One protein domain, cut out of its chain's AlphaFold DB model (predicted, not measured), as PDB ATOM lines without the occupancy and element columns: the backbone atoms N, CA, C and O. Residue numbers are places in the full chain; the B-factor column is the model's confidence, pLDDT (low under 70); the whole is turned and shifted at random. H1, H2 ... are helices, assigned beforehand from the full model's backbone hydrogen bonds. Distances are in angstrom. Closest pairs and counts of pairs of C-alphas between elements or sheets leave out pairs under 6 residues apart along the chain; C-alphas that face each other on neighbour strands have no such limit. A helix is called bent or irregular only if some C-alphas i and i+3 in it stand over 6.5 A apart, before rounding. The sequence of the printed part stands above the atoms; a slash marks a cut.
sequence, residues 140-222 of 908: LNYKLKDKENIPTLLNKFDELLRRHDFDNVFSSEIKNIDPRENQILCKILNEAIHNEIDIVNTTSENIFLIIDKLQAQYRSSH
ATOM      1  N   LEU A 140     268.102 363.676 395.486       79.12
ATOM      2  CA  LEU A 140     269.450 363.938 395.977       79.12
ATOM      3  C   LEU A 140     269.548 365.398 396.435       79.12
ATOM      4  O   LEU A 140     269.642 366.316 395.623       79.12
ATOM      5  N   ASN A 141     269.569 365.617 397.752       75.81
ATOM      6  CA  ASN A 141     269.708 366.941 398.377       75.81
ATOM      7  C   ASN A 141     271.139 367.517 398.257       75.81
ATOM      8  O   ASN A 141     271.730 367.971 399.239       75.81
ATOM      9  N   TYR A 142     271.735 367.456 397.069       82.19
ATOM     10  CA  TYR A 142     273.034 368.034 396.759       82.19
ATOM     11  C   TYR A 142     273.122 368.335 395.263       82.19
ATOM     12  O   TYR A 142     272.939 367.438 394.447       82.19
ATOM     13  N   LYS A 143     273.435 369.586 394.915       81.56
ATOM     14  CA  LYS A 143     273.719 369.996 393.536       81.56
ATOM     15  C   LYS A 143     275.206 370.256 393.374       81.56
ATOM     16  O   LYS A 143     275.822 370.892 394.236       81.56
ATOM     17  N   LEU A 144     275.770 369.749 392.287       81.19
ATOM     18  CA  LEU A 144     277.166 369.956 391.942       81.19
ATOM     19  C   LEU A 144     277.383 371.422 391.547       81.19
ATOM     20  O   LEU A 144     276.608 371.963 390.771       81.19
ATOM     21  N   LYS A 145     278.406 372.055 392.129       77.12
ATOM     22  CA  LYS A 145     278.740 373.477 391.902       77.12
ATOM     23  C   LYS A 145     280.033 373.687 391.112       77.12
ATOM     24  O   LYS A 145     280.283 374.754 390.580       77.12
ATOM     25  N   ASP A 146     280.933 372.712 391.160       76.81
ATOM     26  CA  ASP A 146     282.237 372.756 390.507       76.81
ATOM     27  C   ASP A 146     282.800 371.332 390.375       76.81
ATOM     28  O   ASP A 146     282.296 370.368 390.963       76.81
ATOM     29  N   LYS A 147     283.874 371.190 389.590       76.19
ATOM     30  CA  LYS A 147     284.560 369.904 389.399       76.19
ATOM     31  C   LYS A 147     285.253 369.409 390.674       76.19
ATOM     32  O   LYS A 147     285.482 368.210 390.802       76.19
ATOM     33  N   GLU A 148     285.585 370.294 391.616       75.38
ATOM     34  CA  GLU A 148     286.233 369.925 392.885       75.38
ATOM     35  C   GLU A 148     285.280 369.160 393.814       75.38
ATOM     36  O   GLU A 148     285.716 368.298 394.578       75.38
ATOM     37  N   ASN A 149     283.974 369.398 393.679       81.88
ATOM     38  CA  ASN A 149     282.928 368.817 394.515       81.88
ATOM     39  C   ASN A 149     282.388 367.458 394.034       81.88
ATOM     40  O   ASN A 149     281.500 366.892 394.677       81.88
ATOM     41  N   ILE A 150     282.942 366.892 392.956       83.62
ATOM     42  CA  ILE A 150     282.563 365.564 392.441       83.62
ATOM     43  C   ILE A 150     282.649 364.462 393.522       83.62
ATOM     44  O   ILE A 150     281.688 363.699 393.657       83.62
ATOM     45  N   PRO A 151     283.714 364.365 394.351       85.06
ATOM     46  CA  PRO A 151     283.776 363.372 395.427       85.06
ATOM     47  C   PRO A 151     282.643 363.510 396.457       85.06
ATOM     48  O   PRO A 151     282.122 362.513 396.957       85.06
ATOM     49  N   THR A 152     282.236 364.747 396.754       83.88
ATOM     50  CA  THR A 152     281.154 365.051 397.700       83.88
ATOM     51  C   THR A 152     279.797 364.628 397.143       83.88
ATOM     52  O   THR A 152     279.016 364.002 397.862       83.88
ATOM     53  N   LEU A 153     279.543 364.906 395.859       85.50
ATOM     54  CA  LEU A 153     278.345 364.457 395.147       85.50
ATOM     55  C   LEU A 153     278.218 362.929 395.192       85.50
ATOM     56  O   LEU A 153     277.181 362.413 395.602       85.50
ATOM     57  N   LEU A 154     279.279 362.203 394.823       85.69
ATOM     58  CA  LEU A 154     279.257 360.737 394.784       85.69
ATOM     59  C   LEU A 154     279.058 360.120 396.174       85.69
ATOM     60  O   LEU A 154     278.341 359.133 396.301       85.69
ATOM     61  N   ASN A 155     279.621 360.712 397.233       84.44
ATOM     62  CA  ASN A 155     279.361 360.236 398.594       84.44
ATOM     63  C   ASN A 155     277.925 360.519 399.059       84.44
ATOM     64  O   ASN A 155     277.329 359.683 399.731       84.44
ATOM     65  N   LYS A 156     277.345 361.667 398.687       84.25
ATOM     66  CA  LYS A 156     275.926 361.954 398.953       84.25
ATOM     67  C   LYS A 156     275.004 360.998 398.198       84.25
ATOM     68  O   LYS A 156     273.980 360.594 398.739       84.25
ATOM     69  N   PHE A 157     275.397 360.603 396.993       85.00
ATOM     70  CA  PHE A 157     274.696 359.594 396.213       85.00
ATOM     71  C   PHE A 157     274.785 358.204 396.867       85.00
ATOM     72  O   PHE A 157     273.764 357.568 397.083       85.00
ATOM     73  N   ASP A 158     275.967 357.779 397.313       83.06
ATOM     74  CA  ASP A 158     276.180 356.535 398.077       83.06
ATOM     75  C   ASP A 158     275.406 356.501 399.419       83.06
ATOM     76  O   ASP A 158     274.893 355.470 399.855       83.06
ATOM     77  N   GLU A 159     275.266 357.642 400.101       81.50
ATOM     78  CA  GLU A 159     274.366 357.782 401.259       81.50
ATOM     79  C   GLU A 159     272.889 357.596 400.888       81.50
ATOM     80  O   GLU A 159     272.149 356.983 401.657       81.50
ATOM     81  N   LEU A 160     272.461 358.115 399.735       82.69
ATOM     82  CA  LEU A 160     271.093 357.969 399.238       82.69
ATOM     83  C   LEU A 160     270.790 356.508 398.893       82.69
ATOM     84  O   LEU A 160     269.765 355.999 399.341       82.69
ATOM     85  N   LEU A 161     271.698 355.819 398.192       81.31
ATOM     86  CA  LEU A 161     271.533 354.403 397.847       81.31
ATOM     87  C   LEU A 161     271.297 353.548 399.097       81.31
ATOM     88  O   LEU A 161     270.327 352.802 399.163       81.31
ATOM     89  N   ARG A 162     272.128 353.738 400.132       76.88
ATOM     90  CA  ARG A 162     272.003 353.024 401.413       76.88
ATOM     91  C   ARG A 162     270.754 353.390 402.208       76.88
ATOM     92  O   ARG A 162     270.271 352.568 402.970       76.88
ATOM     93  N   ARG A 163     270.264 354.627 402.100       78.88
ATOM     94  CA  ARG A 163     269.058 355.067 402.822       78.88
ATOM     95  C   ARG A 163     267.789 354.437 402.252       78.88
ATOM     96  O   ARG A 163     266.831 354.251 402.994       78.88
ATOM     97  N   HIS A 164     267.784 354.165 400.952       73.44
ATOM     98  CA  HIS A 164     266.614 353.692 400.217       73.44
ATOM     99  C   HIS A 164     266.774 352.256 399.690       73.44
ATOM    100  O   HIS A 164     265.987 351.835 398.849       73.44
ATOM    101  N   ASP A 165     267.772 351.516 400.193       69.75
ATOM    102  CA  ASP A 165     268.069 350.117 399.846       69.75
ATOM    103  C   ASP A 165     268.171 349.844 398.330       69.75
ATOM    104  O   ASP A 165     267.764 348.784 397.836       69.75
ATOM    105  N   PHE A 166     268.731 350.809 397.593       76.69
ATOM    106  CA  PHE A 166     269.122 350.629 396.194       76.69
ATOM    107  C   PHE A 166     270.382 349.762 396.089       76.69
ATOM    108  O   PHE A 166     271.215 349.714 397.003       76.69
ATOM    109  N   ASP A 167     270.550 349.126 394.935       75.56
ATOM    110  CA  ASP A 167     271.745 348.375 394.592       75.56
ATOM    111  C   ASP A 167     272.982 349.283 394.674       75.56
ATOM    112  O   ASP A 167     273.032 350.405 394.158       75.56
ATOM    113  N   ASN A 168     274.019 348.797 395.360       78.38
ATOM    114  CA  ASN A 168     275.245 349.555 395.560       78.38
ATOM    115  C   ASN A 168     276.070 349.606 394.265       78.38
ATOM    116  O   ASN A 168     276.978 348.806 394.050       78.38
ATOM    117  N   VAL A 169     275.800 350.602 393.427       75.62
ATOM    118  CA  VAL A 169     276.476 350.829 392.135       75.62
ATOM    119  C   VAL A 169     277.994 351.071 392.247       75.62
ATOM    120  O   VAL A 169     278.721 351.029 391.246       75.62
ATOM    121  N   PHE A 170     278.493 351.325 393.462       74.31
ATOM    122  CA  PHE A 170     279.918 351.455 393.764       74.31
ATOM    123  C   PHE A 170     280.583 350.114 394.126       74.31
ATOM    124  O   PHE A 170     281.812 350.066 394.201       74.31
ATOM    125  N   SER A 171     279.810 349.039 394.330       67.44
ATOM    126  CA  SER A 171     280.319 347.680 394.554       67.44
ATOM    127  C   SER A 171     280.893 347.075 393.267       67.44
ATOM    128  O   SER A 171     280.366 347.296 392.175       67.44
ATOM    129  N   SER A 172     281.973 346.297 393.387       60.62
ATOM    130  CA  SER A 172     282.540 345.497 392.289       60.62
ATOM    131  C   SER A 172     281.699 344.255 391.964       60.62
ATOM    132  O   SER A 172     281.779 343.735 390.851       60.62
ATOM    133  N   GLU A 173     280.864 343.807 392.906       57.81
ATOM    134  CA  GLU A 173     280.004 342.623 392.773       57.81
ATOM    135  C   GLU A 173     278.794 342.877 391.861       57.81
ATOM    136  O   GLU A 173     278.284 341.960 391.215       57.81
ATOM    137  N   ILE A 174     278.347 344.133 391.764       64.75
ATOM    138  CA  ILE A 174     277.167 344.517 390.985       64.75
ATOM    139  C   ILE A 174     277.624 344.966 389.595       64.75
ATOM    140  O   ILE A 174     278.088 346.088 389.399       64.75
ATOM    141  N   LYS A 175     277.499 344.056 388.621       58.94
ATOM    142  CA  LYS A 175     277.833 344.311 387.205       58.94
ATOM    143  C   LYS A 175     276.627 344.738 386.366       58.94
ATOM    144  O   LYS A 175     276.802 345.453 385.388       58.94
ATOM    145  N   ASN A 176     275.423 344.328 386.768       61.47
ATOM    146  CA  ASN A 176     274.161 344.656 386.110       61.47
ATOM    147  C   ASN A 176     273.158 345.126 387.165       61.47
ATOM    148  O   ASN A 176     273.026 344.481 388.202       61.47
ATOM    149  N   ILE A 177     272.463 346.224 386.879       68.06
ATOM    150  CA  ILE A 177     271.374 346.766 387.702       68.06
ATOM    151  C   ILE A 177     270.083 346.603 386.903       68.06
ATOM    152  O   ILE A 177     270.116 346.613 385.669       68.06
ATOM    153  N   ASP A 178     268.954 346.431 387.587       67.19
ATOM    154  CA  ASP A 178     267.647 346.414 386.932       67.19
ATOM    155  C   ASP A 178     267.474 347.666 386.040       67.19
ATOM    156  O   ASP A 178     267.739 348.778 386.506       67.19
ATOM    157  N   PRO A 179     267.045 347.536 384.766       61.19
ATOM    158  CA  PRO A 179     266.945 348.668 383.844       61.19
ATOM    159  C   PRO A 179     266.119 349.843 384.381       61.19
ATOM    160  O   PRO A 179     266.449 350.998 384.110       61.19
ATOM    161  N   ARG A 180     265.079 349.572 385.182       61.12
ATOM    162  CA  ARG A 180     264.200 350.601 385.756       61.12
ATOM    163  C   ARG A 180     264.847 351.289 386.953       61.12
ATOM    164  O   ARG A 180     264.755 352.506 387.084       61.12
ATOM    165  N   GLU A 181     265.543 350.530 387.795       70.50
ATOM    166  CA  GLU A 181     266.354 351.085 388.883       70.50
ATOM    167  C   GLU A 181     267.473 351.969 388.325       70.50
ATOM    168  O   GLU A 181     267.652 353.109 388.743       70.50
ATOM    169  N   ASN A 182     268.141 351.499 387.278       76.75
ATOM    170  CA  ASN A 182     269.144 352.256 386.553       76.75
ATOM    171  C   ASN A 182     268.578 353.558 385.939       76.75
ATOM    172  O   ASN A 182     269.210 354.602 386.084       76.75
ATOM    173  N   GLN A 183     267.372 353.558 385.356       69.75
ATOM    174  CA  GLN A 183     266.716 354.788 384.877       69.75
ATOM    175  C   GLN A 183     266.452 355.802 386.005       69.75
ATOM    176  O   GLN A 183     266.725 356.993 385.839       69.75
ATOM    177  N   ILE A 184     265.966 355.344 387.166       72.38
ATOM    178  CA  ILE A 184     265.731 356.200 388.342       72.38
ATOM    179  C   ILE A 184     267.047 356.803 388.835       72.38
ATOM    180  O   ILE A 184     267.144 358.017 389.022       72.38
ATOM    181  N   LEU A 185     268.077 355.973 389.004       79.69
ATOM    182  CA  LEU A 185     269.389 356.406 389.476       79.69
ATOM    183  C   LEU A 185     270.049 357.395 388.507       79.69
ATOM    184  O   LEU A 185     270.597 358.406 388.949       79.69
ATOM    185  N   CYS A 186     269.943 357.153 387.196       78.50
ATOM    186  CA  CYS A 186     270.395 358.082 386.162       78.50
ATOM    187  C   CYS A 186     269.671 359.425 386.266       78.50
ATOM    188  O   CYS A 186     270.321 360.466 386.221       78.50
ATOM    189  N   LYS A 187     268.344 359.428 386.452       75.56
ATOM    190  CA  LYS A 187     267.562 360.663 386.594       75.56
ATOM    191  C   LYS A 187     267.972 361.459 387.835       75.56
ATOM    192  O   LYS A 187     268.281 362.640 387.711       75.56
ATOM    193  N   ILE A 188     268.056 360.804 388.997       79.50
ATOM    194  CA  ILE A 188     268.465 361.429 390.267       79.50
ATOM    195  C   ILE A 188     269.858 362.059 390.145       79.50
ATOM    196  O   ILE A 188     270.078 363.191 390.580       79.50
ATOM    197  N   LEU A 189     270.810 361.333 389.554       81.25
ATOM    198  CA  LEU A 189     272.182 361.812 389.429       81.25
ATOM    199  C   LEU A 189     272.302 362.929 388.376       81.25
ATOM    200  O   LEU A 189     272.997 363.912 388.617       81.25
ATOM    201  N   ASN A 190     271.580 362.836 387.255       77.81
ATOM    202  CA  ASN A 190     271.555 363.877 386.220       77.81
ATOM    203  C   ASN A 190     270.917 365.187 386.720       77.81
ATOM    204  O   ASN A 190     271.452 366.265 386.449       77.81
ATOM    205  N   GLU A 191     269.837 365.122 387.508       77.19
ATOM    206  CA  GLU A 191     269.222 366.303 388.142       77.19
ATOM    207  C   GLU A 191     270.185 367.024 389.102       77.19
ATOM    208  O   GLU A 191     270.137 368.250 389.243       77.19
ATOM    209  N   ALA A 192     271.099 366.283 389.734       79.25
ATOM    210  CA  ALA A 192     272.106 366.837 390.633       79.25
ATOM    211  C   ALA A 192     273.305 367.491 389.919       79.25
ATOM    212  O   ALA A 192     273.996 368.311 390.528       79.25
ATOM    213  N   ILE A 193     273.567 367.142 388.654       78.31
ATOM    214  CA  ILE A 193     274.740 367.594 387.878       78.31
ATOM    215  C   ILE A 193     274.493 368.917 387.127       78.31
ATOM    216  O   ILE A 193     275.453 369.637 386.875       78.31
ATOM    217  N   HIS A 194     273.239 369.216 386.767       63.12
ATOM    218  CA  HIS A 194     272.729 370.421 386.080       63.12
ATOM    219  C   HIS A 194     273.754 371.415 385.452       63.12
ATOM    220  O   HIS A 194     274.380 372.195 386.159       63.12
ATOM    221  N   ASN A 195     273.814 371.457 384.107       54.25
ATOM    222  CA  ASN A 195     274.373 372.470 383.169       54.25
ATOM    223  C   ASN A 195     275.756 373.139 383.400       54.25
ATOM    224  O   ASN A 195     276.197 373.861 382.509       54.25
ATOM    225  N   GLU A 196     276.470 372.931 384.507       50.41
ATOM    226  CA  GLU A 196     277.765 373.604 384.762       50.41
ATOM    227  C   GLU A 196     278.992 372.799 384.323       50.41
ATOM    228  O   GLU A 196     280.107 373.317 384.233       50.41
ATOM    229  N   ILE A 197     278.798 371.524 384.011       50.91
ATOM    230  CA  ILE A 197     279.822 370.710 383.377       50.91
ATOM    231  C   ILE A 197     279.385 370.504 381.932       50.91
ATOM    232  O   ILE A 197     278.227 370.165 381.709       50.91
ATOM    233  N   ASP A 198     280.307 370.658 380.973       47.91
ATOM    234  CA  ASP A 198     280.195 370.182 379.580       47.91
ATOM    235  C   ASP A 198     280.025 368.647 379.533       47.91
ATOM    236  O   ASP A 198     280.807 367.895 378.952       47.91
ATOM    237  N   ILE A 199     278.998 368.144 380.201       47.41
ATOM    238  CA  ILE A 199     278.415 366.831 380.017       47.41
ATOM    239  C   ILE A 199     277.128 367.062 379.222       47.41
ATOM    240  O   ILE A 199     276.061 366.560 379.549       47.41
ATOM    241  N   VAL A 200     277.226 367.855 378.152       39.97
ATOM    242  CA  VAL A 200     276.112 368.098 377.227       39.97
ATOM    243  C   VAL A 200     275.710 366.805 376.490       39.97
ATOM    244  O   VAL A 200     274.631 366.746 375.924       39.97
ATOM    245  N   ASN A 201     276.486 365.714 376.594       44.34
ATOM    246  CA  ASN A 201     276.205 364.436 375.923       44.34
ATOM    247  C   ASN A 201     276.236 363.207 376.862       44.34
ATOM    248  O   ASN A 201     276.794 362.164 376.510       44.34
ATOM    249  N   THR A 202     275.687 363.274 378.079       45.34
ATOM    250  CA  THR A 202     275.249 362.037 378.767       45.34
ATOM    251  C   THR A 202     273.738 361.921 378.761       45.34
ATOM    252  O   THR A 202     273.103 361.819 379.801       45.34
ATOM    253  N   THR A 203     273.181 361.768 377.566       47.88
ATOM    254  CA  THR A 203     272.000 360.924 377.324       47.88
ATOM    255  C   THR A 203     272.333 359.439 377.557       47.88
ATOM    256  O   THR A 203     271.892 358.563 376.827       47.88
ATOM    257  N   SER A 204     273.196 359.132 378.533       54.81
ATOM    258  CA  SER A 204     273.590 357.760 378.818       54.81
ATOM    259  C   SER A 204     272.537 357.150 379.721       54.81
ATOM    260  O   SER A 204     272.367 357.581 380.859       54.81
ATOM    261  N   GLU A 205     271.868 356.117 379.229       63.72
ATOM    262  CA  GLU A 205     270.937 355.308 380.010       63.72
ATOM    263  C   GLU A 205     271.670 354.326 380.935       63.72
ATOM    264  O   GLU A 205     271.149 353.260 381.217       63.72
ATOM    265  N   ASN A 206     272.895 354.611 381.392       76.00
ATOM    266  CA  ASN A 206     273.654 353.692 382.243       76.00
ATOM    267  C   ASN A 206     274.376 354.436 383.374       76.00
ATOM    268  O   ASN A 206     275.305 355.216 383.146       76.00
ATOM    269  N   ILE A 207     273.981 354.134 384.610       81.19
ATOM    270  CA  ILE A 207     274.477 354.787 385.822       81.19
ATOM    271  C   ILE A 207     275.983 354.591 386.020       81.19
ATOM    272  O   ILE A 207     276.671 355.505 386.481       81.19
ATOM    273  N   PHE A 208     276.529 353.441 385.612       82.56
ATOM    274  CA  PHE A 208     277.961 353.166 385.720       82.56
ATOM    275  C   PHE A 208     278.779 354.083 384.811       82.56
ATOM    276  O   PHE A 208     279.792 354.626 385.247       82.56
ATOM    277  N   LEU A 209     278.305 354.335 383.584       79.50
ATOM    278  CA  LEU A 209     278.964 355.250 382.648       79.50
ATOM    279  C   LEU A 209     278.951 356.695 383.158       79.50
ATOM    280  O   LEU A 209     279.938 357.414 382.984       79.50
ATOM    281  N   ILE A 210     277.862 357.129 383.805       79.56
ATOM    282  CA  ILE A 210     277.776 358.470 384.406       79.56
ATOM    283  C   ILE A 210     278.801 358.607 385.542       79.56
ATOM    284  O   ILE A 210     279.562 359.578 385.574       79.56
ATOM    285  N   ILE A 211     278.879 357.619 386.439       82.62
ATOM    286  CA  ILE A 211     279.841 357.609 387.553       82.62
ATOM    287  C   ILE A 211     281.283 357.593 387.032       82.62
ATOM    288  O   ILE A 211     282.103 358.394 387.486       82.62
ATOM    289  N   ASP A 212     281.591 356.749 386.048       80.69
ATOM    290  CA  ASP A 212     282.933 356.655 385.473       80.69
ATOM    291  C   ASP A 212     283.358 357.963 384.794       80.69
ATOM    292  O   ASP A 212     284.499 358.408 384.968       80.69
ATOM    293  N   LYS A 213     282.441 358.639 384.087       80.19
ATOM    294  CA  LYS A 213     282.691 359.958 383.481       80.19
ATOM    295  C   LYS A 213     282.970 361.031 384.537       80.19
ATOM    296  O   LYS A 213     283.941 361.777 384.389       80.19
ATOM    297  N   LEU A 214     282.184 361.085 385.615       81.56
ATOM    298  CA  LEU A 214     282.416 362.012 386.732       81.56
ATOM    299  C   LEU A 214     283.790 361.778 387.373       81.56
ATOM    300  O   LEU A 214     284.578 362.713 387.542       81.56
ATOM    301  N   GLN A 215     284.128 360.523 387.670       83.00
ATOM    302  CA  GLN A 215     285.434 360.177 388.230       83.00
ATOM    303  C   GLN A 215     286.580 360.499 387.261       83.00
ATOM    304  O   GLN A 215     287.627 360.987 387.686       83.00
ATOM    305  N   ALA A 216     286.412 360.266 385.957       80.19
ATOM    306  CA  ALA A 216     287.417 360.586 384.943       80.19
ATOM    307  C   ALA A 216     287.688 362.097 384.840       80.19
ATOM    308  O   ALA A 216     288.847 362.507 384.760       80.19
ATOM    309  N   GLN A 217     286.651 362.934 384.915       78.44
ATOM    310  CA  GLN A 217     286.808 364.393 384.955       78.44
ATOM    311  C   GLN A 217     287.481 364.884 386.241       78.44
ATOM    312  O   GLN A 217     288.293 365.817 386.221       78.44
ATOM    313  N   TYR A 218     287.189 364.237 387.367       82.50
ATOM    314  CA  TYR A 218     287.906 364.516 388.603       82.50
ATOM    315  C   TYR A 218     289.389 364.121 388.482       82.50
ATOM    316  O   TYR A 218     290.273 364.903 388.823       82.50
ATOM    317  N   ARG A 219     289.699 362.955 387.895       79.69
ATOM    318  CA  ARG A 219     291.081 362.490 387.657       79.69
ATOM    319  C   ARG A 219     291.871 363.404 386.715       79.69
ATOM    320  O   ARG A 219     293.066 363.591 386.944       79.69
ATOM    321  N   SER A 220     291.239 363.962 385.681       76.44
ATOM    322  CA  SER A 220     291.908 364.842 384.712       76.44
ATOM    323  C   SER A 220     292.280 366.202 385.309       76.44
ATOM    324  O   SER A 220     293.332 366.746 384.981       76.44
ATOM    325  N   SER A 221     291.471 366.713 386.240       71.31
ATOM    326  CA  SER A 221     291.767 367.933 387.002       71.31
ATOM    327  C   SER A 221     292.687 367.682 388.210       71.31
ATOM    328  O   SER A 221     293.502 368.538 388.550       71.31
ATOM    329  N   HIS A 222     292.626 366.491 388.819       72.25
ATOM    330  CA  HIS A 222     293.324 366.129 390.060       72.25
ATOM    331  C   HIS A 222     294.169 364.851 389.899       72.25
ATOM    332  O   HIS A 222     293.930 363.795 390.501       72.25
TER     333      HIS A 222
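AT A GLANCE: This is residues 140 to 222 of the 908 residues of the protein "Ribonuclease H" of Saccharomyces eubayanus (UniProt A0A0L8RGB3). Three helices of similar length form a small, loosely joined bundle, their centres at the corners of a triangle: H1 runs opposite to H2 and H3, and two long loops join them. The printed part has 83 residues, with H1, H2 and H3 in that order and no named strand: all helix. It is compact, radius of gyration of the C-alphas 12.1 A, spanning 30 by 24 by 22 A.

IN THESE COORDINATES: H1, residues 147 to 163, is 25.3 A long from C-alpha 147 at (284.560, 369.904, 389.399); it is irregular, C-alphas 148 and 151 being 7.4 A apart. H2 is residues 179 to 193, 20.9 A. H3, residues 207 to 221, 21.8 A, ends at C-alpha 221 (291.767, 367.933, 387.002).

HOW THE PARTS SIT: H1 touches H3 with residues 147 to 154 alone, at a shallow tilt of 30 degrees, opposite ways; the closest C-alphas, of Lys 147 and Tyr 218, are 6.4 A apart. H1 and H2 are close but not clearly touching, closest C-alphas Phe 157 and Leu 189 at 7.6 A, a steep tilt of 40 degrees, opposite ways. Residues 182 to 186 of H2 touch residues 207 to 210 of H3, closest C-alphas Cys 186 and Ile 207 at 5.3 A, the same way at a shallow tilt of 33 degrees, only just short of steep. Every O i to N i+4 pair is within hydrogen-bond range in H2 and H3, and 11 of 13 in H1.

THE WHOLE: The farthest C-alphas, of Arg 180 and His 222, are 33.3 A apart. The printed part has no cut; both links are long. Mean pLDDT of the printed part is 73.0, under 70 at residues 165, 171 to 180, 183 and 194 to 205.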